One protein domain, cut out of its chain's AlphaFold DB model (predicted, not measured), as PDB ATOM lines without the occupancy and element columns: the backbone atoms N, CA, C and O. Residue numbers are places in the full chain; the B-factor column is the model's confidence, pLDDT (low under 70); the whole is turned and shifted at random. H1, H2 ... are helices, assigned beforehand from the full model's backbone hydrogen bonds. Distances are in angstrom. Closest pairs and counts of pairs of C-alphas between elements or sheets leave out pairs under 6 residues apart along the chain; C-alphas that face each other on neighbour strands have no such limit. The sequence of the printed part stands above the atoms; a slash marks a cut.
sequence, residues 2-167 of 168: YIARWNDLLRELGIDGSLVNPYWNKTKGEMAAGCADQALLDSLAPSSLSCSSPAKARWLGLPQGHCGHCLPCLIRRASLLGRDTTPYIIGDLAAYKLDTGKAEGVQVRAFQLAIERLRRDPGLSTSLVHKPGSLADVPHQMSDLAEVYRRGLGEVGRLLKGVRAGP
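AT A GLANCE: This is residues 2 to 167 of the 168 residues of an uncharacterized protein of Stenotrophomonas sp. HMWF022 (UniProt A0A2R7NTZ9). What does one see first? The long helix H8 is a spine: H5 and H2 pack on its later part, H7 on its earlier part, and H6 steeply on it, while H1 ends an arm on a long link. What is printed? The 166 residues hold eight helices, H1 to H8 in order, and no named strand: all helix. It is only just compact, close to loose, with a radius of gyration of the C-alphas of 18.2 A and spans of 55 by 38 by 30 A.

HOW THE PARTS SIT: Which helices touch no helix? H1, residues 2 to 12, H3, residues 38 to 47, and H4, residues 54 to 60. What touches the hub, H8, residues 139 to 159? H2, residues 28 to 33, only just touches it, with 3 pairs of C-alphas within 8 A, the closest Lys 28 and Gly 152, 7.1 A. H5, residues 71 to 79, is about perpendicular to it at 82 degrees, closest C-alphas Ala 78 and Val 156, 5.0 A. H6, residues 103 to 120, touches it at a steep tilt of 60 degrees, closest C-alphas Ile 115 and Leu 153, 6.0 A; H7, residues 124 to 128, by Ser 125 and Ala 146, 5.2 A. Are the backbones whole? Every O i to N i+4 pair is within hydrogen-bond range in H1, H2, H5 and H7, but 4 of 6 in H3, 12 of 14 in H6, 15 of 17 in H8 and 0 of 3 in H4, where 3 of 4 O i to N i+3 pairs are.

IN THESE COORDINATES: Where to start? C-alpha 2 of H1 is at (-45.751, -27.252, -25.433). Where does H8 end? C-alpha 159 is at (-34.447, -52.413, -11.850), 31.7 A from C-alpha 139.

THE WHOLE: How large is it? The farthest C-alphas, Gly 14 and Tyr 96, are 57.8 A apart. Any cut or low confidence? The printed part has no cut, the links H1 to H2 and H5 to H6 are long, and no printed residue is under 70.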
ATOM      1  N   TYR A   2     -46.736 -28.294 -25.811       89.00
ATOM      2  CA  TYR A   2     -45.751 -27.252 -25.433       89.00
ATOM      3  C   TYR A   2     -44.790 -26.838 -26.564       89.00
ATOM      4  O   TYR A   2     -44.747 -25.670 -26.932       89.00
ATOM      5  N   ILE A   3     -44.077 -27.797 -27.164       92.62
ATOM      6  CA  ILE A   3     -43.150 -27.528 -28.278       92.62
ATOM      7  C   ILE A   3     -43.892 -26.979 -29.507       92.62
ATOM      8  O   ILE A   3     -43.389 -26.087 -30.177       92.62
ATOM      9  N   ALA A   4     -45.103 -27.472 -29.783       93.31
ATOM     10  CA  ALA A   4     -45.918 -26.981 -30.893       93.31
ATOM     11  C   ALA A   4     -46.297 -25.506 -30.695       93.31
ATOM     12  O   ALA A   4     -46.012 -24.692 -31.562       93.31
ATOM     13  N   ARG A   5     -46.819 -25.138 -29.517       95.38
ATOM     14  CA  ARG A   5     -47.164 -23.746 -29.184       95.38
ATOM     15  C   ARG A   5     -45.945 -22.820 -29.188       95.38
ATOM     16  O   ARG A   5     -46.067 -21.676 -29.602       95.38
ATOM     17  N   TRP A   6     -44.771 -23.309 -28.786       96.19
ATOM     18  CA  TRP A   6     -43.521 -22.559 -28.940       96.19
ATOM     19  C   TRP A   6     -43.181 -22.292 -30.401       96.19
ATOM     20  O   TRP A   6     -42.853 -21.166 -30.751       96.19
ATOM     21  N   ASN A   7     -43.290 -23.302 -31.262       96.94
ATOM     22  CA  ASN A   7     -43.056 -23.119 -32.691       96.94
ATOM     23  C   ASN A   7     -44.103 -22.204 -33.336       96.94
ATOM     24  O   ASN A   7     -43.766 -21.484 -34.267       96.94
ATOM     25  N   ASP A   8     -45.347 -22.210 -32.854       96.62
ATOM     26  CA  ASP A   8     -46.366 -21.247 -33.282       96.62
ATOM     27  C   ASP A   8     -45.931 -19.820 -32.920       96.62
ATOM     28  O   ASP A   8     -45.888 -18.957 -33.789       96.62
ATOM     29  N   LEU A   9     -45.496 -19.600 -31.674       97.75
ATOM     30  CA  LEU A   9     -44.990 -18.304 -31.216       97.75
ATOM     31  C   LEU A   9     -43.778 -17.819 -32.027       97.75
ATOM     32  O   LEU A   9     -43.733 -16.653 -32.402       97.75
ATOM     33  N   LEU A  10     -42.806 -18.691 -32.316       98.06
ATOM     34  CA  LEU A  10     -41.636 -18.320 -33.125       98.06
ATOM     35  C   LEU A  10     -42.045 -17.832 -34.522       98.06
ATOM     36  O   LEU A  10     -41.504 -16.832 -34.994       98.06
ATOM     37  N   ARG A  11     -43.037 -18.486 -35.146       97.88
ATOM     38  CA  ARG A  11     -43.568 -18.073 -36.455       97.88
ATOM     39  C   ARG A  11     -44.276 -16.724 -36.393       97.88
ATOM     40  O   ARG A  11     -44.006 -15.880 -37.239       97.88
ATOM     41  N   GLU A  12     -45.121 -16.501 -35.388       98.19
ATOM     42  CA  GLU A  12     -45.815 -15.215 -35.199       98.19
ATOM     43  C   GLU A  12     -44.840 -14.053 -34.951       98.19
ATOM     44  O   GLU A  12     -45.090 -12.921 -35.356       98.19
ATOM     45  N   LEU A  13     -43.693 -14.328 -34.325       98.19
ATOM     46  CA  LEU A  13     -42.634 -13.339 -34.099       98.19
ATOM     47  C   LEU A  13     -41.711 -13.131 -35.312       98.19
ATOM     48  O   LEU A  13     -40.799 -12.309 -35.236       98.19
ATOM     49  N   GLY A  14     -41.902 -13.870 -36.412       98.00
ATOM     50  CA  GLY A  14     -41.029 -13.805 -37.589       98.00
ATOM     51  C   GLY A  14     -39.610 -14.327 -37.337       98.00
ATOM     52  O   GLY A  14     -38.678 -13.937 -38.039       98.00
ATOM     53  N   ILE A  15     -39.424 -15.182 -36.327       98.19
ATOM     54  CA  ILE A  15     -38.127 -15.779 -36.005       98.19
ATOM     55  C   ILE A  15     -37.922 -17.007 -36.896       98.19
ATOM     56  O   ILE A  15     -38.665 -17.984 -36.792       98.19
ATOM     57  N   ASP A  16     -36.883 -16.976 -37.732       96.88
ATOM     58  CA  ASP A  16     -36.478 -18.110 -38.567       96.88
ATOM     59  C   ASP A  16     -35.749 -19.170 -37.726       96.88
ATOM     60  O   ASP A  16     -34.521 -19.220 -37.628       96.88
ATOM     61  N   GLY A  17     -36.535 -19.976 -37.015       95.88
ATOM     62  CA  GLY A  17     -36.040 -21.040 -36.159       95.88
ATOM     63  C   GLY A  17     -37.150 -21.968 -35.682       95.88
ATOM     64  O   GLY A  17     -38.332 -21.627 -35.694       95.88
ATOM     65  N   SER A  18     -36.762 -23.164 -35.239       95.88
ATOM     66  CA  SER A  18     -37.693 -24.124 -34.646       95.88
ATOM     67  C   SER A  18     -37.115 -24.777 -33.397       95.88
ATOM     68  O   SER A  18     -35.924 -25.073 -33.300       95.88
ATOM     69  N   LEU A  19     -37.990 -25.013 -32.426       95.56
ATOM     70  CA  LEU A  19     -37.704 -25.813 -31.253       95.56
ATOM     71  C   LEU A  19     -37.983 -27.282 -31.570       95.56
ATOM     72  O   LEU A  19     -39.123 -27.671 -31.839       95.56
ATOM     73  N   VAL A  20     -36.944 -28.105 -31.465       94.25
ATOM     74  CA  VAL A  20     -37.021 -29.558 -31.620       94.25
ATOM     75  C   VAL A  20     -36.517 -30.243 -30.354       94.25
ATOM     76  O   VAL A  20     -35.536 -29.819 -29.750       94.25
ATOM     77  N   ASN A  21     -37.182 -31.320 -29.935       93.81
ATOM     78  CA  ASN A  21     -36.674 -32.196 -28.880       93.81
ATOM     79  C   ASN A  21     -36.136 -33.478 -29.523       93.81
ATOM     80  O   ASN A  21     -36.942 -34.351 -29.824       93.81
ATOM     81  N   PRO A  22     -34.816 -33.652 -29.696       94.25
ATOM     82  CA  PRO A  22     -34.262 -34.825 -30.380       94.25
ATOM     83  C   PRO A  22     -34.457 -36.144 -29.612       94.25
ATOM     84  O   PRO A  22     -34.237 -37.219 -30.163       94.25
ATOM     85  N   TYR A  23     -34.876 -36.083 -28.346       95.69
ATOM     86  CA  TYR A  23     -35.058 -37.246 -27.479       95.69
ATOM     87  C   TYR A  23     -36.525 -37.644 -27.282       95.69
ATOM     88  O   TYR A  23     -36.816 -38.482 -26.433       95.69
ATOM     89  N   TRP A  24     -37.459 -37.053 -28.032       94.19
ATOM     90  CA  TRP A  24     -38.897 -37.259 -27.829       94.19
ATOM     91  C   TRP A  24     -39.326 -38.735 -27.915       94.19
ATOM     92  O   TRP A  24     -40.209 -39.149 -27.166       94.19
ATOM     93  N   ASN A  25     -38.680 -39.531 -28.778       96.12
ATOM     94  CA  ASN A  25     -38.963 -40.955 -28.990       96.12
ATOM     95  C   ASN A  25     -37.977 -41.898 -28.282       96.12
ATOM     96  O   ASN A  25     -37.825 -43.052 -28.694       96.12
ATOM     97  N   LYS A  26     -37.284 -41.415 -27.242       98.38
ATOM     98  CA  LYS A  26     -36.259 -42.181 -26.525       98.38
ATOM     99  C   LYS A  26     -36.603 -42.346 -25.050       98.38
ATOM    100  O   LYS A  26     -36.980 -41.392 -24.369       98.38
ATOM    101  N   THR A  27     -36.422 -43.556 -24.530       98.56
ATOM    102  CA  THR A  27     -36.391 -43.800 -23.081       98.56
ATOM    103  C   THR A  27     -35.142 -43.180 -22.460       98.56
ATOM    104  O   THR A  27     -34.182 -42.832 -23.151       98.56
ATOM    105  N   LYS A  28     -35.100 -43.070 -21.126       98.00
ATOM    106  CA  LYS A  28     -33.907 -42.542 -20.458       98.00
ATOM    107  C   LYS A  28     -32.702 -43.474 -20.624       98.00
ATOM    108  O   LYS A  28     -31.594 -42.972 -20.792       98.00
ATOM    109  N   GLY A  29     -32.914 -44.793 -20.639       98.31
ATOM    110  CA  GLY A  29     -31.870 -45.760 -20.981       98.31
ATOM    111  C   GLY A  29     -31.396 -45.640 -22.429       98.31
ATOM    112  O   GLY A  29     -30.193 -45.640 -22.662       98.31
ATOM    113  N   GLU A  30     -32.293 -45.435 -23.397       98.56
ATOM    114  CA  GLU A  30     -31.926 -45.193 -24.802       98.56
ATOM    115  C   GLU A  30     -31.146 -43.884 -24.977       98.56
ATOM    116  O   GLU A  30     -30.195 -43.835 -25.757       98.56
ATOM    117  N   MET A  31     -31.505 -42.830 -24.234       98.00
ATOM    118  CA  MET A  31     -30.724 -41.590 -24.185       98.00
ATOM    119  C   MET A  31     -29.318 -41.834 -23.624       98.00
ATOM    120  O   MET A  31     -28.345 -41.352 -24.196       98.00
ATOM    121  N   ALA A  32     -29.209 -42.567 -22.512       97.44
ATOM    122  CA  ALA A  32     -27.930 -42.850 -21.865       97.44
ATOM    123  C   ALA A  32     -27.036 -43.728 -22.750       97.44
ATOM    124  O   ALA A  32     -25.878 -43.390 -22.967       97.44
ATOM    125  N   ALA A  33     -27.578 -44.802 -23.327       97.19
ATOM    126  CA  ALA A  33     -26.857 -45.692 -24.238       97.19
ATOM    127  C   ALA A  33     -26.464 -45.000 -25.553       97.19
ATOM    128  O   ALA A  33     -25.414 -45.298 -26.113       97.19
ATOM    129  N   GLY A  34     -27.285 -44.064 -26.035       97.00
ATOM    130  CA  GLY A  34     -27.011 -43.267 -27.232       97.00
ATOM    131  C   GLY A  34     -26.122 -42.041 -27.000       97.00
ATOM    132  O   GLY A  34     -25.898 -41.285 -27.942       97.00
ATOM    133  N   CYS A  35     -25.645 -41.800 -25.774       97.06
ATOM    134  CA  CYS A  35     -24.718 -40.705 -25.502       97.06
ATOM    135  C   CYS A  35     -23.382 -40.965 -26.213       97.06
ATOM    136  O   CYS A  35     -22.797 -42.036 -26.054       97.06
ATOM    137  N   ALA A  36     -22.914 -39.988 -26.995       97.50
ATOM    138  CA  ALA A  36     -21.690 -40.117 -27.786       97.50
ATOM    139  C   ALA A  36     -20.434 -40.277 -26.912       97.50
ATOM    140  O   ALA A  36     -19.529 -41.021 -27.275       97.50
ATOM    141  N   ASP A  37     -20.402 -39.618 -25.751       97.81
ATOM    142  CA  ASP A  37     -19.289 -39.681 -24.805       97.81
ATOM    143  C   ASP A  37     -19.706 -40.428 -23.531       97.81
ATOM    144  O   ASP A  37     -20.150 -39.846 -22.537       97.81
ATOM    145  N   GLN A  38     -19.602 -41.758 -23.586       97.06
ATOM    146  CA  GLN A  38     -19.938 -42.628 -22.456       97.06
ATOM    147  C   GLN A  38     -19.008 -42.411 -21.261       97.06
ATOM    148  O   GLN A  38     -19.472 -42.434 -20.125       97.06
ATOM    149  N   ALA A  39     -17.718 -42.166 -21.506       96.62
ATOM    150  CA  ALA A  39     -16.743 -41.958 -20.442       96.62
ATOM    151  C   ALA A  39     -17.069 -40.689 -19.649       96.62
ATOM    152  O   ALA A  39     -17.099 -40.708 -18.415       96.62
ATOM    153  N   LEU A  40     -17.391 -39.600 -20.354       97.31
ATOM    154  CA  LEU A  40     -17.826 -38.367 -19.719       97.31
ATOM    155  C   LEU A  40     -19.153 -38.564 -18.983       97.31
ATOM    156  O   LEU A  40     -19.253 -38.154 -17.827       97.31
ATOM    157  N   LEU A  41     -20.143 -39.224 -19.600       97.00
ATOM    158  CA  LEU A  41     -21.423 -39.524 -18.950       97.00
ATOM    159  C   LEU A  41     -21.224 -40.282 -17.633       97.00
ATOM    160  O   LEU A  41     -21.791 -39.879 -16.620       97.00
ATOM    161  N   ASP A  42     -20.413 -41.337 -17.634       95.62
ATOM    162  CA  ASP A  42     -20.170 -42.155 -16.445       95.62
ATOM    163  C   ASP A  42     -19.389 -41.379 -15.372       95.62
ATOM    164  O   ASP A  42     -19.703 -41.492 -14.186       95.62
ATOM    165  N   SER A  43     -18.448 -40.513 -15.771       96.38
ATOM    166  CA  SER A  43     -17.721 -39.641 -14.834       96.38
ATOM    167  C   SER A  43     -18.603 -38.554 -14.206       96.38
ATOM    168  O   SER A  43     -18.459 -38.237 -13.025       96.38
ATOM    169  N   LEU A  44     -19.539 -37.987 -14.976       96.69
ATOM    170  CA  LEU A  44     -20.380 -36.873 -14.538       96.69
ATOM    171  C   LEU A  44     -21.668 -37.339 -13.875       96.69
ATOM    172  O   LEU A  44     -22.250 -36.580 -13.095       96.69
ATOM    173  N   ALA A  45     -22.120 -38.564 -14.152       95.81
ATOM    174  CA  ALA A  45     -23.353 -39.104 -13.604       95.81
ATOM    175  C   ALA A  45     -23.430 -38.875 -12.082       95.81
ATOM    176  O   ALA A  45     -24.386 -38.199 -11.679       95.81
ATOM    177  N   PRO A  46     -22.454 -39.272 -11.243       94.38
ATOM    178  CA  PRO A  46     -22.533 -39.072  -9.790       94.38
ATOM    179  C   PRO A  46     -22.650 -37.609  -9.345       94.38
ATOM    180  O   PRO A  46     -23.192 -37.346  -8.273       94.38
ATOM    181  N   SER A  47     -22.173 -36.662 -10.161       94.50
ATOM    182  CA  SER A  47     -22.225 -35.216  -9.879       94.50
ATOM    183  C   SER A  47     -23.526 -34.533 -10.324       94.50
ATOM    184  O   SER A  47     -23.853 -33.442  -9.859       94.50
ATOM    185  N   SER A  48     -24.291 -35.165 -11.215       95.38
ATOM    186  CA  SER A  48     -25.583 -34.650 -11.689       95.38
ATOM    187  C   SER A  48     -26.706 -34.885 -10.674       95.38
ATOM    188  O   SER A  48     -26.596 -35.753  -9.814       95.38
ATOM    189  N   LEU A  49     -27.827 -34.162 -10.791       95.62
ATOM    190  CA  LEU A  49     -28.957 -34.270  -9.862       95.62
ATOM    191  C   LEU A  49     -30.268 -34.583 -10.585       95.62
ATOM    192  O   LEU A  49     -30.731 -33.813 -11.423       95.62
ATOM    193  N   SER A  50     -30.893 -35.709 -10.244       96.38
ATOM    194  CA  SER A  50     -32.200 -36.122 -10.782       96.38
ATOM    195  C   SER A  50     -33.308 -36.144  -9.730       96.38
ATOM    196  O   SER A  50     -34.481 -36.121 -10.075       96.38
ATOM    197  N   CYS A  51     -32.966 -36.226  -8.444       96.81
ATOM    198  CA  CYS A  51     -33.935 -36.359  -7.355       96.81
ATOM    199  C   CYS A  51     -35.011 -35.258  -7.385       96.81
ATOM    200  O   CYS A  51     -34.692 -34.087  -7.551       96.81
ATOM    201  N   SER A  52     -36.283 -35.609  -7.152       95.00
ATOM    202  CA  SER A  52     -37.389 -34.633  -7.126       95.00
ATOM    203  C   SER A  52     -37.441 -33.802  -5.840       95.00
ATOM    204  O   SER A  52     -38.244 -32.881  -5.712       95.00
ATOM    205  N   SER A  53     -36.674 -34.178  -4.817       93.19
ATOM    206  CA  SER A  53     -36.658 -33.496  -3.520       93.19
ATOM    207  C   SER A  53     -35.296 -33.649  -2.828       93.19
ATOM    208  O   SER A  53     -35.228 -34.172  -1.714       93.19
ATOM    209  N   PRO A  54     -34.202 -33.202  -3.468       92.69
ATOM    210  CA  PRO A  54     -32.834 -33.470  -3.018       92.69
ATOM    211  C   PRO A  54     -32.530 -32.871  -1.644       92.69
ATOM    212  O   PRO A  54     -31.787 -33.444  -0.855       92.69
ATOM    213  N   ALA A  55     -33.178 -31.753  -1.319       93.38
ATOM    214  CA  ALA A  55     -33.007 -31.061  -0.053       93.38
ATOM    215  C   ALA A  55     -33.788 -31.682   1.119       93.38
ATOM    216  O   ALA A  55     -33.624 -31.210   2.241       93.38
ATOM    217  N   LYS A  56     -34.644 -32.700   0.904       90.25
ATOM    218  CA  LYS A  56     -35.378 -33.365   2.005       90.25
ATOM    219  C   LYS A  56     -34.472 -34.230   2.879       90.25
ATOM    220  O   LYS A  56     -34.807 -34.446   4.037       90.25
ATOM    221  N   ALA A  57     -33.322 -34.650   2.356       88.12
ATOM    222  CA  ALA A  57     -32.303 -35.382   3.103       88.12
ATOM    223  C   ALA A  57     -31.852 -34.640   4.377       88.12
ATOM    224  O   ALA A  57     -31.572 -35.276   5.390       88.12
ATOM    225  N   ARG A  58     -31.901 -33.297   4.372       91.44
ATOM    226  CA  ARG A  58     -31.554 -32.462   5.533       91.44
ATOM    227  C   ARG A  58     -32.380 -32.781   6.780       91.44
ATOM    228  O   ARG A  58     -31.876 -32.661   7.886       91.44
ATOM    229  N   TRP A  59     -33.639 -33.195   6.607       88.62
ATOM    230  CA  TRP A  59     -34.528 -33.545   7.721       88.62
ATOM    231  C   TRP A  59     -34.114 -34.852   8.409       88.62
ATOM    232  O   TRP A  59     -34.583 -35.138   9.503       88.62
ATOM    233  N   LEU A  60     -33.228 -35.621   7.773       86.50
ATOM    234  CA  LEU A  60     -32.598 -36.827   8.305       86.50
ATOM    235  C   LEU A  60     -31.142 -36.570   8.744       86.50
ATOM    236  O   LEU A  60     -30.423 -37.521   9.024       86.50
ATOM    237  N   GLY A  61     -30.675 -35.312   8.743       91.38
ATOM    238  CA  GLY A  61     -29.269 -34.974   8.999       91.38
ATOM    239  C   GLY A  61     -28.306 -35.417   7.890       91.38
ATOM    240  O   GLY A  61     -27.098 -35.446   8.102       91.38
ATOM    241  N   LEU A  62     -28.828 -35.773   6.711       90.19
ATOM    242  CA  LEU A  62     -28.046 -36.255   5.575       90.19
ATOM    243  C   LEU A  62     -27.766 -35.124   4.568       90.19
ATOM    244  O   LEU A  62     -28.581 -34.199   4.436       90.19
ATOM    245  N   PRO A  63     -26.648 -35.195   3.820       88.69
ATOM    246  CA  PRO A  63     -26.351 -34.231   2.765       88.69
ATOM    247  C   PRO A  63     -27.414 -34.266   1.664       88.69
ATOM    248  O   PRO A  63     -28.108 -35.266   1.462       88.69
ATOM    249  N   GLN A  64     -27.538 -33.162   0.923       92.12
ATOM    250  CA  GLN A  64     -28.422 -33.120  -0.240       92.12
ATOM    251  C   GLN A  64     -27.993 -34.164  -1.273       92.12
ATOM    252  O   GLN A  64     -26.803 -34.364  -1.507       92.12
ATOM    253  N   GLY A  65     -28.963 -34.811  -1.915       94.06
ATOM    254  CA  GLY A  65     -28.648 -35.832  -2.904       94.06
ATOM    255  C   GLY A  65     -29.847 -36.657  -3.338       94.06
ATOM    256  O   GLY A  65     -30.997 -36.204  -3.327       94.06
ATOM    257  N   HIS A  66     -29.579 -37.890  -3.752       96.81
ATOM    258  CA  HIS A  66     -30.601 -38.777  -4.283       96.81
ATOM    259  C   HIS A  66     -31.224 -39.650  -3.200       96.81
ATOM    260  O   HIS A  66     -30.539 -40.402  -2.515       96.81
ATOM    261  N   CYS A  67     -32.555 -39.625  -3.090       95.50
ATOM    262  CA  CYS A  67     -33.248 -40.472  -2.119       95.50
ATOM    263  C   CYS A  67     -33.289 -41.955  -2.525       95.50
ATOM    264  O   CYS A  67     -33.461 -42.819  -1.675       95.50
ATOM    265  N   GLY A  68     -33.143 -42.269  -3.817       95.81
ATOM    266  CA  GLY A  68     -33.099 -43.646  -4.323       95.81
ATOM    267  C   GLY A  68     -34.451 -44.278  -4.653       95.81
ATOM    268  O   GLY A  68     -34.455 -45.291  -5.346       95.81
ATOM    269  N   HIS A  69     -35.572 -43.665  -4.249       95.31
ATOM    270  CA  HIS A  69     -36.922 -44.231  -4.417       95.31
ATOM    271  C   HIS A  69     -37.927 -43.324  -5.154       95.31
ATOM    272  O   HIS A  69     -38.985 -43.792  -5.566       95.31
ATOM    273  N   CYS A  70     -37.659 -42.020  -5.304       96.44
ATOM    274  CA  CYS A  70     -38.587 -41.132  -6.014       96.44
ATOM    275  C   CYS A  70     -38.608 -41.425  -7.522       96.44
ATOM    276  O   CYS A  70     -37.653 -41.986  -8.060       96.44
ATOM    277  N   LEU A  71     -39.671 -40.985  -8.208       96.31
ATOM    278  CA  LEU A  71     -39.881 -41.196  -9.645       96.31
ATOM    279  C   LEU A  71     -38.607 -40.976 -10.495       96.31
ATOM    280  O   LEU A  71     -38.186 -41.918 -11.170       96.31
ATOM    281  N   PRO A  72     -37.933 -39.808 -10.448       97.44
ATOM    282  CA  PRO A  72     -36.745 -39.601 -11.271       97.44
ATOM    283  C   PRO A  72     -35.510 -40.379 -10.790       97.44
ATOM    284  O   PRO A  72     -34.667 -40.717 -11.615       97.44
ATOM    285  N   CYS A  73     -35.396 -40.722  -9.497       97.81
ATOM    286  CA  CYS A  73     -34.326 -41.615  -9.031       97.81
ATOM    287  C   CYS A  73     -34.496 -43.024  -9.611       97.81
ATOM    288  O   CYS A  73     -33.519 -43.606 -10.066       97.81
ATOM    289  N   LEU A  74     -35.720 -43.559  -9.630       98.25
ATOM    290  CA  LEU A  74     -35.995 -44.888 -10.179       98.25
ATOM    291  C   LEU A  74     -35.754 -44.937 -11.694       98.25
ATOM    292  O   LEU A  74     -35.110 -45.865 -12.175       98.25
ATOM    293  N   ILE A  75     -36.195 -43.916 -12.436       98.44
ATOM    294  CA  ILE A  75     -35.939 -43.813 -13.884       98.44
ATOM    295  C   ILE A  75     -34.432 -43.732 -14.166       98.44
ATOM    296  O   ILE A  75     -33.932 -44.440 -15.036       98.44
ATOM    297  N   ARG A  76     -33.694 -42.915 -13.405       98.25
ATOM    298  CA  ARG A  76     -32.236 -42.810 -13.523       98.25
ATOM    299  C   ARG A  76     -31.546 -44.154 -13.276       98.25
ATOM    300  O   ARG A  76     -30.807 -44.620 -14.139       98.25
ATOM    301  N   ARG A  77     -31.832 -44.796 -12.140       98.12
ATOM    302  CA  ARG A  77     -31.240 -46.092 -11.773       98.12
ATOM    303  C   ARG A  77     -31.537 -47.171 -12.811       98.12
ATOM    304  O   ARG A  77     -30.701 -48.027 -13.063       98.12
ATOM    305  N   ALA A  78     -32.720 -47.125 -13.422       98.50
ATOM    306  CA  ALA A  78     -33.084 -48.023 -14.509       98.50
ATOM    307  C   ALA A  78     -32.283 -47.738 -15.789       98.50
ATOM    308  O   ALA A  78     -31.837 -48.677 -16.446       98.50
ATOM    309  N   SER A  79     -32.065 -46.460 -16.120       98.25
ATOM    310  CA  SER A  79     -31.283 -46.048 -17.297       98.25
ATOM    311  C   SER A  79     -29.784 -46.328 -17.185       98.25
ATOM    312  O   SER A  79     -29.132 -46.547 -18.199       98.25
ATOM    313  N   LEU A  80     -29.250 -46.345 -15.961       97.75
ATOM    314  CA  LEU A  80     -27.835 -46.567 -15.655       97.75
ATOM    315  C   LEU A  80     -27.615 -47.907 -14.927       97.75
ATOM    316  O   LEU A  80     -26.660 -48.071 -14.169       97.75
ATOM    317  N   LEU A  81     -28.509 -48.879 -15.121       96.38
ATOM    318  CA  LEU A  81     -28.470 -50.149 -14.400       96.38
ATOM    319  C   LEU A  81     -27.115 -50.859 -14.588       96.38
ATOM    320  O   LEU A  81     -26.698 -51.121 -15.712       96.38
ATOM    321  N   GLY A  82     -26.440 -51.171 -13.477       92.88
ATOM    322  CA  GLY A  82     -25.123 -51.827 -13.464       92.88
ATOM    323  C   GLY A  82     -23.917 -50.898 -13.658       92.88
ATOM    324  O   GLY A  82     -22.787 -51.363 -13.558       92.88
ATOM    325  N   ARG A  83     -24.143 -49.605 -13.904       94.06
ATOM    326  CA  ARG A  83     -23.100 -48.588 -14.148       94.06
ATOM    327  C   ARG A  83     -23.268 -47.331 -13.287       94.06
ATOM    328  O   ARG A  83     -22.365 -46.507 -13.216       94.06
ATOM    329  N   ASP A  84     -24.411 -47.181 -12.622       96.00
ATOM    330  CA  ASP A  84     -24.692 -46.044 -11.752       96.00
ATOM    331  C   ASP A  84     -23.876 -46.107 -10.453       96.00
ATOM    332  O   ASP A  84     -24.153 -46.917  -9.568       96.00
ATOM    333  N   THR A  85     -22.885 -45.227 -10.327       95.75
ATOM    334  CA  THR A  85     -22.056 -45.063  -9.121       95.75
ATOM    335  C   THR A  85     -22.561 -43.940  -8.206       95.75
ATOM    336  O   THR A  85     -21.911 -43.590  -7.220       95.75
ATOM    337  N   THR A  86     -23.734 -43.367  -8.500       95.50
ATOM    338  CA  THR A  86     -24.332 -42.293  -7.696       95.50
ATOM    339  C   THR A  86     -24.704 -42.801  -6.300       95.50
ATOM    340  O   THR A  86     -25.403 -43.810  -6.187       95.50
ATOM    341  N   PRO A  87     -24.333 -42.096  -5.218       94.81
ATOM    342  CA  PRO A  87     -24.786 -42.454  -3.882       94.81
ATOM    343  C   PRO A  87     -26.285 -42.164  -3.712       94.81
ATOM    344  O   PRO A  87     -26.782 -41.085  -4.054       94.81
ATOM    345  N   TYR A  88     -27.003 -43.127  -3.134       95.69
ATOM    346  CA  TYR A  88     -28.423 -43.030  -2.804       95.69
ATOM    347  C   TYR A  88     -28.639 -43.234  -1.309       95.69
ATOM    348  O   TYR A  88     -28.030 -44.123  -0.721       95.69
ATOM    349  N   ILE A  89     -29.569 -42.479  -0.715       94.31
ATOM    350  CA  ILE A  89     -29.997 -42.701   0.679       94.31
ATOM    351  C   ILE A  89     -30.532 -44.131   0.835       94.31
ATOM    352  O   ILE A  89     -30.131 -44.850   1.743       94.31
ATOM    353  N   ILE A  90     -31.390 -44.567  -0.093       94.06
ATOM    354  CA  ILE A  90     -31.796 -45.970  -0.219       94.06
ATOM    355  C   ILE A  90     -30.964 -46.610  -1.328       94.06
ATOM    356  O   ILE A  90     -31.354 -46.621  -2.504       94.06
ATOM    357  N   GLY A  91     -29.789 -47.102  -0.932       93.75
ATOM    358  CA  GLY A  91     -28.819 -47.749  -1.816       93.75
ATOM    359  C   GLY A  91     -29.373 -49.013  -2.466       93.75
ATOM    360  O   GLY A  91     -29.404 -49.115  -3.690       93.75
ATOM    361  N   ASP A  92     -29.904 -49.935  -1.666       95.31
ATOM    362  CA  ASP A  92     -30.490 -51.186  -2.148       95.31
ATOM    363  C   ASP A  92     -32.009 -51.208  -1.917       95.31
ATOM    364  O   ASP A  92     -32.488 -51.201  -0.786       95.31
ATOM    365  N   LEU A  93     -32.775 -51.236  -3.012       96.31
ATOM    366  CA  LEU A  93     -34.241 -51.303  -2.974       96.31
ATOM    367  C   LEU A  93     -34.754 -52.685  -2.551       96.31
ATOM    368  O   LEU A  93     -35.913 -52.798  -2.159       96.31
ATOM    369  N   ALA A  94     -33.935 -53.733  -2.667       95.69
ATOM    370  CA  ALA A  94     -34.303 -55.106  -2.334       95.69
ATOM    371  C   ALA A  94     -33.885 -55.516  -0.912       95.69
ATOM    372  O   ALA A  94     -34.326 -56.569  -0.441       95.69
ATOM    373  N   ALA A  95     -33.102 -54.681  -0.217       94.06
ATOM    374  CA  ALA A  95     -32.593 -54.965   1.125       94.06
ATOM    375  C   ALA A  95     -33.710 -55.262   2.138       94.06
ATOM    376  O   ALA A  95     -33.552 -56.099   3.025       94.06
ATOM    377  N   TYR A  96     -34.861 -54.603   2.004       93.31
ATOM    378  CA  TYR A  96     -36.019 -54.803   2.867       93.31
ATOM    379  C   TYR A  96     -37.327 -54.540   2.115       93.31
ATOM    380  O   TYR A  96     -37.349 -54.029   0.997       93.31
ATOM    381  N   LYS A  97     -38.450 -54.929   2.728       96.25
ATOM    382  CA  LYS A  97     -39.786 -54.614   2.210       96.25
ATOM    383  C   LYS A  97     -40.050 -53.119   2.407       96.25
ATOM    384  O   LYS A  97     -40.057 -52.641   3.535       96.25
ATOM    385  N   LEU A  98     -40.283 -52.399   1.316       96.25
ATOM    386  CA  LEU A  98     -40.595 -50.974   1.344       96.25
ATOM    387  C   LEU A  98     -42.050 -50.758   1.779       96.25
ATOM    388  O   LEU A  98     -42.975 -51.279   1.151       96.25
ATOM    389  N   ASP A  99     -42.239 -49.979   2.841       95.38
ATOM    390  CA  ASP A  99     -43.554 -49.677   3.407       95.38
ATOM    391  C   ASP A  99     -44.358 -48.757   2.477       95.38
ATOM    392  O   ASP A  99     -43.977 -47.611   2.220       95.38
ATOM    393  N   THR A 100     -45.487 -49.247   1.963       95.31
ATOM    394  CA  THR A 100     -46.375 -48.471   1.081       95.31
ATOM    395  C   THR A 100     -47.195 -47.410   1.808       95.31
ATOM    396  O   THR A 100     -47.851 -46.616   1.140       95.31
ATOM    397  N   GLY A 101     -47.160 -47.368   3.143       93.50
ATOM    398  CA  GLY A 101     -47.645 -46.237   3.935       93.50
ATOM    399  C   GLY A 101     -46.687 -45.039   3.932       93.50
ATOM    400  O   GLY A 101     -47.068 -43.951   4.360       93.50
ATOM    401  N   LYS A 102     -45.456 -45.210   3.428       91.75
ATOM    402  CA  LYS A 102     -44.421 -44.171   3.383       91.75
ATOM    403  C   LYS A 102     -43.988 -43.845   1.955       91.75
ATOM    404  O   LYS A 102     -44.268 -44.566   0.994       91.75
ATOM    405  N   ALA A 103     -43.277 -42.728   1.808       86.81
ATOM    406  CA  ALA A 103     -42.856 -42.218   0.507       86.81
ATOM    407  C   ALA A 103     -41.951 -43.200  -0.263       86.81
ATOM    408  O   ALA A 103     -41.970 -43.203  -1.500       86.81
ATOM    409  N   GLU A 104     -41.180 -44.028   0.447       86.31
ATOM    410  CA  GLU A 104     -40.290 -45.040  -0.123       86.31
ATOM    411  C   GLU A 104     -41.062 -46.117  -0.891       86.31
ATOM    412  O   GLU A 104     -40.724 -46.423  -2.037       86.31
ATOM    413  N   GLY A 105     -42.127 -46.662  -0.293       93.31
ATOM    414  CA  GLY A 105     -42.904 -47.750  -0.884       93.31
ATOM    415  C   GLY A 105     -43.947 -47.294  -1.899       93.31
ATOM    416  O   GLY A 105     -44.198 -48.023  -2.860       93.31
ATOM    417  N   VAL A 106     -44.529 -46.093  -1.753       95.44
ATOM    418  CA  VAL A 106     -45.594 -45.601  -2.657       95.44
ATOM    419  C   VAL A 106     -45.132 -45.557  -4.115       95.44
ATOM    420  O   VAL A 106     -45.822 -46.065  -4.998       95.44
ATOM    421  N   GLN A 107     -43.958 -44.979  -4.382       94.88
ATOM    422  CA  GLN A 107     -43.459 -44.817  -5.754       94.88
ATOM    423  C   GLN A 107     -43.075 -46.159  -6.384       94.88
ATOM    424  O   GLN A 107     -43.438 -46.438  -7.527       94.88
ATOM    425  N   VAL A 108     -42.406 -47.027  -5.621       97.25
ATOM    426  CA  VAL A 108     -42.058 -48.380  -6.077       97.25
ATOM    427  C   VAL A 108     -43.317 -49.188  -6.379       97.25
ATOM    428  O   VAL A 108     -43.417 -49.791  -7.449       97.25
ATOM    429  N   ARG A 109     -44.317 -49.153  -5.492       97.69
ATOM    430  CA  ARG A 109     -45.586 -49.855  -5.700       97.69
ATOM    431  C   ARG A 109     -46.355 -49.317  -6.905       97.69
ATOM    432  O   ARG A 109     -46.926 -50.111  -7.652       97.69
ATOM    433  N   ALA A 110     -46.351 -48.001  -7.123       96.25
ATOM    434  CA  ALA A 110     -46.984 -47.385  -8.286       96.25
ATOM    435  C   ALA A 110     -46.356 -47.876  -9.602       96.25
ATOM    436  O   ALA A 110     -47.087 -48.249 -10.523       96.25
ATOM    437  N   PHE A 111     -45.024 -47.960  -9.673       97.62
ATOM    438  CA  PHE A 111     -44.343 -48.554 -10.825       97.62
ATOM    439  C   PHE A 111     -44.675 -50.033 -10.994       97.62
ATOM    440  O   PHE A 111     -45.017 -50.442 -12.099       97.62
ATOM    441  N   GLN A 112     -44.623 -50.827  -9.922       97.94
ATOM    442  CA  GLN A 112     -44.975 -52.250  -9.977       97.94
ATOM    443  C   GLN A 112     -46.392 -52.462 -10.525       97.94
ATOM    444  O   GLN A 112     -46.590 -53.310 -11.392       97.94
ATOM    445  N   LEU A 113     -47.358 -51.651 -10.080       97.56
ATOM    446  CA  LEU A 113     -48.725 -51.681 -10.597       97.56
ATOM    447  C   LEU A 113     -48.786 -51.298 -12.081       97.56
ATOM    448  O   LEU A 113     -49.443 -51.988 -12.857       97.56
ATOM    449  N   ALA A 114     -48.123 -50.211 -12.488       97.06
ATOM    450  CA  ALA A 114     -48.117 -49.767 -13.884       97.06
ATOM    451  C   ALA A 114     -47.493 -50.818 -14.818       97.06
ATOM    452  O   ALA A 114     -48.056 -51.128 -15.867       97.06
ATOM    453  N   ILE A 115     -46.370 -51.406 -14.402       98.19
ATOM    454  CA  ILE A 115     -45.677 -52.476 -15.124       98.19
ATOM    455  C   ILE A 115     -46.580 -53.704 -15.248       98.19
ATOM    456  O   ILE A 115     -46.717 -54.250 -16.337       98.19
ATOM    457  N   GLU A 116     -47.220 -54.131 -14.159       97.94
ATOM    458  CA  GLU A 116     -48.099 -55.302 -14.175       97.94
ATOM    459  C   GLU A 116     -49.338 -55.085 -15.053       97.94
ATOM    460  O   GLU A 116     -49.727 -55.977 -15.805       97.94
ATOM    461  N   ARG A 117     -49.924 -53.883 -15.029       97.50
ATOM    462  CA  ARG A 117     -51.030 -53.525 -15.929       97.50
ATOM    463  C   ARG A 117     -50.621 -53.621 -17.396       97.50
ATOM    464  O   ARG A 117     -51.358 -54.217 -18.170       97.50
ATOM    465  N   LEU A 118     -49.447 -53.095 -17.758       96.19
ATOM    466  CA  LEU A 118     -48.933 -53.206 -19.127       96.19
ATOM    467  C   LEU A 118     -48.557 -54.637 -19.525       96.19
ATOM    468  O   LEU A 118     -48.649 -54.978 -20.697       96.19
ATOM    469  N   ARG A 119     -48.116 -55.482 -18.586       95.62
ATOM    470  CA  ARG A 119     -47.858 -56.899 -18.889       95.62
ATOM    471  C   ARG A 119     -49.140 -57.651 -19.228       95.62
ATOM    472  O   ARG A 119     -49.114 -58.502 -20.108       95.62
ATOM    473  N   ARG A 120     -50.234 -57.348 -18.524       97.31
ATOM    474  CA  ARG A 120     -51.551 -57.959 -18.763       97.31
ATOM    475  C   ARG A 120     -52.204 -57.452 -20.040       97.31
ATOM    476  O   ARG A 120     -52.850 -58.229 -20.728       97.31
ATOM    477  N   ASP A 121     -52.028 -56.170 -20.335       96.88
ATOM    478  CA  ASP A 121     -52.545 -55.529 -21.537       96.88
ATOM    479  C   ASP A 121     -51.488 -54.570 -22.119       96.88
ATOM    480  O   ASP A 121     -51.412 -53.403 -21.717       96.88
ATOM    481  N   PRO A 122     -50.652 -55.040 -23.062       93.00
ATOM    482  CA  PRO A 122     -49.659 -54.193 -23.724       93.00
ATOM    483  C   PRO A 122     -50.280 -53.040 -24.529       93.00
ATOM    484  O   PRO A 122     -49.671 -51.967 -24.641       93.00
ATOM    485  N   GLY A 123     -51.498 -53.239 -25.049       94.38
ATOM    486  CA  GLY A 123     -52.242 -52.249 -25.829       94.38
ATOM    487  C   GLY A 123     -52.641 -51.027 -25.006       94.38
ATOM    488  O   GLY A 123     -52.750 -49.929 -25.554       94.38
ATOM    489  N   LEU A 124     -52.738 -51.169 -23.679       96.06
ATOM    490  CA  LEU A 124     -53.053 -50.088 -22.741       96.06
ATOM    491  C   LEU A 124     -52.128 -48.864 -22.881       96.06
ATOM    492  O   LEU A 124     -52.552 -47.736 -22.622       96.06
ATOM    493  N   SER A 125     -50.879 -49.057 -23.315       95.25
ATOM    494  CA  SER A 125     -49.926 -47.967 -23.580       95.25
ATOM    495  C   SER A 125     -50.459 -46.933 -24.584       95.25
ATOM    496  O   SER A 125     -50.316 -45.733 -24.349       95.25
ATOM    497  N   THR A 126     -51.162 -47.377 -25.630       94.81
ATOM    498  CA  THR A 126     -51.763 -46.511 -26.663       94.81
ATOM    499  C   THR A 126     -52.863 -45.605 -26.115       94.81
ATOM    500  O   THR A 126     -53.047 -44.494 -26.595       94.81
ATOM    501  N   SER A 127     -53.564 -46.039 -25.067       93.94
ATOM    502  CA  SER A 127     -54.569 -45.217 -24.385       93.94
ATOM    503  C   SER A 127     -53.928 -44.317 -23.326       93.94
ATOM    504  O   SER A 127     -54.260 -43.138 -23.206       93.94
ATOM    505  N   LEU A 128     -52.975 -44.852 -22.554       94.25
ATOM    506  CA  LEU A 128     -52.332 -44.127 -21.455       94.25
ATOM    507  C   LEU A 128     -51.441 -42.975 -21.921       94.25
ATOM    508  O   LEU A 128     -51.251 -42.028 -21.153       94.25
ATOM    509  N   VAL A 129     -50.936 -43.011 -23.156       93.56
ATOM    510  CA  VAL A 129     -50.128 -41.923 -23.730       93.56
ATOM    511  C   VAL A 129     -50.887 -40.584 -23.781       93.56
ATOM    512  O   VAL A 129     -50.266 -39.527 -23.728       93.56
ATOM    513  N   HIS A 130     -52.224 -40.611 -23.782       92.69
ATOM    514  CA  HIS A 130     -53.077 -39.418 -23.746       92.69
ATOM    515  C   HIS A 130     -53.328 -38.864 -22.340       92.69
ATOM    516  O   HIS A 130     -53.867 -37.768 -22.191       92.69
ATOM    517  N   LYS A 131     -52.948 -39.594 -21.284       92.88
ATOM    518  CA  LYS A 131     -53.206 -39.185 -19.896       92.88
ATOM    519  C   LYS A 131     -52.581 -37.829 -19.525       92.88
ATOM    520  O   LYS A 131     -53.239 -37.082 -18.804       92.88
ATOM    521  N   PRO A 132     -51.355 -37.483 -19.965       89.44
ATOM    522  CA  PRO A 132     -50.772 -36.171 -19.682       89.44
ATOM    523  C   PRO A 132     -51.412 -35.019 -20.473       89.44
ATOM    524  O   PRO A 132     -51.190 -33.862 -20.126       89.44
ATOM    525  N   GLY A 133     -52.170 -35.312 -21.535       90.00
ATOM    526  CA  GLY A 133     -52.820 -34.309 -22.376       90.00
ATOM    527  C   GLY A 133     -52.980 -34.741 -23.834       90.00
ATOM    528  O   GLY A 133     -52.565 -35.825 -24.247       90.00
ATOM    529  N   SER A 134     -53.587 -33.859 -24.631       90.81
ATOM    530  CA  SER A 134     -53.821 -34.094 -26.058       90.81
ATOM    531  C   SER A 134     -52.515 -34.181 -26.860       90.81
ATOM    532  O   SER A 134     -51.589 -33.388 -26.669       90.81
ATOM    533  N   LEU A 135     -52.488 -35.118 -27.811       90.94
ATOM    534  CA  LEU A 135     -51.409 -35.315 -28.785       90.94
ATOM    535  C   LEU A 135     -51.806 -34.863 -30.198       90.94
ATOM    536  O   LEU A 135     -51.126 -35.199 -31.162       90.94
ATOM    537  N   ALA A 136     -52.884 -34.083 -30.327       92.62
ATOM    538  CA  ALA A 136     -53.407 -33.634 -31.620       92.62
ATOM    539  C   ALA A 136     -52.394 -32.837 -32.463       92.62
ATOM    540  O   ALA A 136     -52.485 -32.850 -33.684       92.62
ATOM    541  N   ASP A 137     -51.408 -32.184 -31.836       91.94
ATOM    542  CA  ASP A 137     -50.349 -31.467 -32.561       91.94
ATOM    543  C   ASP A 137     -49.323 -32.412 -33.227       91.94
ATOM    544  O   ASP A 137     -48.532 -31.976 -34.057       91.94
ATOM    545  N   VAL A 138     -49.278 -33.692 -32.832       91.12
ATOM    546  CA  VAL A 138     -48.260 -34.668 -33.262       91.12
ATOM    547  C   VAL A 138     -48.862 -36.060 -33.530       91.12
ATOM    548  O   VAL A 138     -48.389 -37.061 -32.988       91.12
ATOM    549  N   PRO A 139     -49.894 -36.177 -34.388       90.88
ATOM    550  CA  PRO A 139     -50.619 -37.436 -34.583       90.88
ATOM    551  C   PRO A 139     -49.710 -38.574 -35.076       90.88
ATOM    552  O   PRO A 139     -49.857 -39.718 -34.658       90.88
ATOM    553  N   HIS A 140     -48.704 -38.249 -35.892       92.12
ATOM    554  CA  HIS A 140     -47.726 -39.209 -36.411       92.12
ATOM    555  C   HIS A 140     -46.746 -39.741 -35.347       92.12
ATOM    556  O   HIS A 140     -46.093 -40.749 -35.581       92.12
ATOM    557  N   GLN A 141     -46.639 -39.095 -34.180       93.38
ATOM    558  CA  GLN A 141     -45.706 -39.475 -33.106       93.38
ATOM    559  C   GLN A 141     -46.355 -40.369 -32.044       93.38
ATOM    560  O   GLN A 141     -45.669 -40.888 -31.164       93.38
ATOM    561  N   MET A 142     -47.678 -40.545 -32.089       92.69
ATOM    562  CA  MET A 142     -48.441 -41.182 -31.012       92.69
ATOM    563  C   MET A 142     -47.995 -42.619 -30.729       92.69
ATOM    564  O   MET A 142     -47.818 -42.982 -29.567       92.69
ATOM    565  N   SER A 143     -47.776 -43.416 -31.781       94.62
ATOM    566  CA  SER A 143     -47.319 -44.804 -31.637       94.62
ATOM    567  C   SER A 143     -45.940 -44.879 -30.984       94.62
ATOM    568  O   SER A 143     -45.730 -45.663 -30.063       94.62
ATOM    569  N   ASP A 144     -45.011 -44.022 -31.406       96.56
ATOM    570  CA  ASP A 144     -43.655 -43.990 -30.857       96.56
ATOM    571  C   ASP A 144     -43.640 -43.515 -29.401       96.56
ATOM    572  O   ASP A 144     -42.911 -44.065 -28.577       96.56
ATOM    573  N   LEU A 145     -44.482 -42.543 -29.043       95.75
ATOM    574  CA  LEU A 145     -44.640 -42.094 -27.657       95.75
ATOM    575  C   LEU A 145     -45.222 -43.197 -26.758       95.75
ATOM    576  O   LEU A 145     -44.765 -43.375 -25.623       95.75
ATOM    577  N   ALA A 146     -46.199 -43.960 -27.256       96.44
ATOM    578  CA  ALA A 146     -46.729 -45.126 -26.549       96.44
ATOM    579  C   ALA A 146     -45.642 -46.199 -26.358       96.44
ATOM    580  O   ALA A 146     -45.514 -46.772 -25.270       96.44
ATOM    581  N   GLU A 147     -44.793 -46.402 -27.366       97.56
ATOM    582  CA  GLU A 147     -43.653 -47.309 -27.270       97.56
ATOM    583  C   GLU A 147     -42.592 -46.821 -26.279       97.56
ATOM    584  O   GLU A 147     -42.102 -47.629 -25.492       97.56
ATOM    585  N   VAL A 148     -42.283 -45.522 -26.210       97.19
ATOM    586  CA  VAL A 148     -41.398 -44.973 -25.164       97.19
ATOM    587  C   VAL A 148     -41.951 -45.276 -23.774       97.19
ATOM    588  O   VAL A 148     -41.202 -45.709 -22.895       97.19
ATOM    589  N   TYR A 149     -43.259 -45.102 -23.566       96.31
ATOM    590  CA  TYR A 149     -43.901 -45.432 -22.292       96.31
ATOM    591  C   TYR A 149     -43.743 -46.920 -21.945       96.31
ATOM    592  O   TYR A 149     -43.323 -47.265 -20.834       96.31
ATOM    593  N   ARG A 150     -44.013 -47.809 -22.910       97.44
ATOM    594  CA  ARG A 150     -43.891 -49.263 -22.742       97.44
ATOM    595  C   ARG A 150     -42.445 -49.696 -22.484       97.44
ATOM    596  O   ARG A 150     -42.183 -50.407 -21.509       97.44
ATOM    597  N   ARG A 151     -41.498 -49.262 -23.323       98.00
ATOM    598  CA  ARG A 151     -40.066 -49.589 -23.209       98.00
ATOM    599  C   ARG A 151     -39.484 -49.035 -21.910       98.00
ATOM    600  O   ARG A 151     -38.816 -49.782 -21.196       98.00
ATOM    601  N   GLY A 152     -39.818 -47.795 -21.550       97.88
ATOM    602  CA  GLY A 152     -39.360 -47.136 -20.324       97.88
ATOM    603  C   GLY A 152     -39.831 -47.842 -19.050       97.88
ATOM    604  O   GLY A 152     -39.033 -48.081 -18.142       97.88
ATOM    605  N   LEU A 153     -41.097 -48.275 -18.994       97.94
ATOM    606  CA  LEU A 153     -41.568 -49.120 -17.889       97.94
ATOM    607  C   LEU A 153     -40.875 -50.489 -17.868       97.94
ATOM    608  O   LEU A 153     -40.637 -51.033 -16.790       97.94
ATOM    609  N   GLY A 154     -40.483 -51.016 -19.028       98.25
ATOM    610  CA  GLY A 154     -39.617 -52.190 -19.127       98.25
ATOM    611  C   GLY A 154     -38.240 -51.990 -18.478       98.25
ATOM    612  O   GLY A 154     -37.763 -52.899 -17.794       98.25
ATOM    613  N   GLU A 155     -37.615 -50.818 -18.632       98.62
ATOM    614  CA  GLU A 155     -36.343 -50.477 -17.966       98.62
ATOM    615  C   GLU A 155     -36.498 -50.490 -16.446       98.62
ATOM    616  O   GLU A 155     -35.754 -51.180 -15.742       98.62
ATOM    617  N   VAL A 156     -37.517 -49.793 -15.937       98.56
ATOM    618  CA  VAL A 156     -37.809 -49.755 -14.497       98.56
ATOM    619  C   VAL A 156     -38.184 -51.146 -13.979       98.56
ATOM    620  O   VAL A 156     -37.789 -51.528 -12.880       98.56
ATOM    621  N   GLY A 157     -38.874 -51.958 -14.779       98.38
ATOM    622  CA  GLY A 157     -39.195 -53.341 -14.431       98.38
ATOM    623  C   GLY A 157     -37.971 -54.233 -14.240       98.38
ATOM    624  O   GLY A 157     -38.020 -55.126 -13.393       98.38
ATOM    625  N   ARG A 158     -36.872 -53.987 -14.967       98.38
ATOM    626  CA  ARG A 158     -35.596 -54.685 -14.732       98.38
ATOM    627  C   ARG A 158     -34.962 -54.256 -13.412       98.38
ATOM    628  O   ARG A 158     -34.563 -55.126 -12.646       98.38
ATOM    629  N   LEU A 159     -34.939 -52.951 -13.125       98.31
ATOM    630  CA  LEU A 159     -34.447 -52.413 -11.850       98.31
ATOM    631  C   LEU A 159     -35.215 -52.987 -10.649       98.31
ATOM    632  O   LEU A 159     -34.617 -53.324  -9.634       98.31
ATOM    633  N   LEU A 160     -36.543 -53.086 -10.752       98.00
ATOM    634  CA  LEU A 160     -37.409 -53.487  -9.639       98.00
ATOM    635  C   LEU A 160     -37.574 -55.008  -9.486       98.00
ATOM    636  O   LEU A 160     -38.392 -55.460  -8.680       98.00
ATOM    637  N   LYS A 161     -36.826 -55.823 -10.241       97.44
ATOM    638  CA  LYS A 161     -36.876 -57.282 -10.106       97.44
ATOM    639  C   LYS A 161     -36.432 -57.689  -8.694       97.44
ATOM    640  O   LYS A 161     -35.330 -57.373  -8.273       97.44
ATOM    641  N   GLY A 162     -37.296 -58.399  -7.967       96.38
ATOM    642  CA  GLY A 162     -37.027 -58.852  -6.592       96.38
ATOM    643  C   GLY A 162     -37.292 -57.811  -5.496       96.38
ATOM    644  O   GLY A 162     -37.277 -58.162  -4.317       96.38
ATOM    645  N   VAL A 163     -37.608 -56.564  -5.856       97.88
ATOM    646  CA  VAL A 163     -37.965 -55.510  -4.895       97.88
ATOM    647  C   VAL A 163     -39.360 -55.769  -4.326       97.88
ATOM    648  O   VAL A 163     -40.320 -55.987  -5.068       97.88
ATOM    649  N   ARG A 164     -39.501 -55.712  -2.998       97.25
ATOM    650  CA  ARG A 164     -40.779 -55.930  -2.304       97.25
ATOM    651  C   ARG A 164     -41.333 -54.609  -1.779       97.25
ATOM    652  O   ARG A 164     -40.626 -53.887  -1.088       97.25
ATOM    653  N   ALA A 165     -42.606 -54.331  -2.052       96.88
ATOM    654  CA  ALA A 165     -43.332 -53.198  -1.482       96.88
ATOM    655  C   ALA A 165     -44.729 -53.636  -1.015       96.88
ATOM    656  O   ALA A 165     -45.458 -54.295  -1.762       96.88
ATOM    657  N   GLY A 166     -45.097 -53.272   0.211       94.69
ATOM    658  CA  GLY A 166     -46.416 -53.538   0.790       94.69
ATOM    659  C   GLY A 166     -46.637 -52.744   2.080       94.69
ATOM    660  O   GLY A 166     -45.688 -52.117   2.549       94.69
ATOM    661  N   PRO A 167     -47.853 -52.762   2.656       91.38
ATOM    662  CA  PRO A 167     -48.099 -52.140   3.960       91.38
ATOM    663  C   PRO A 167     -47.204 -52.802   5.007       91.38
ATOM    664  O   PRO A 167     -46.874 -53.971   4.796       91.38
TER     665      PRO A 167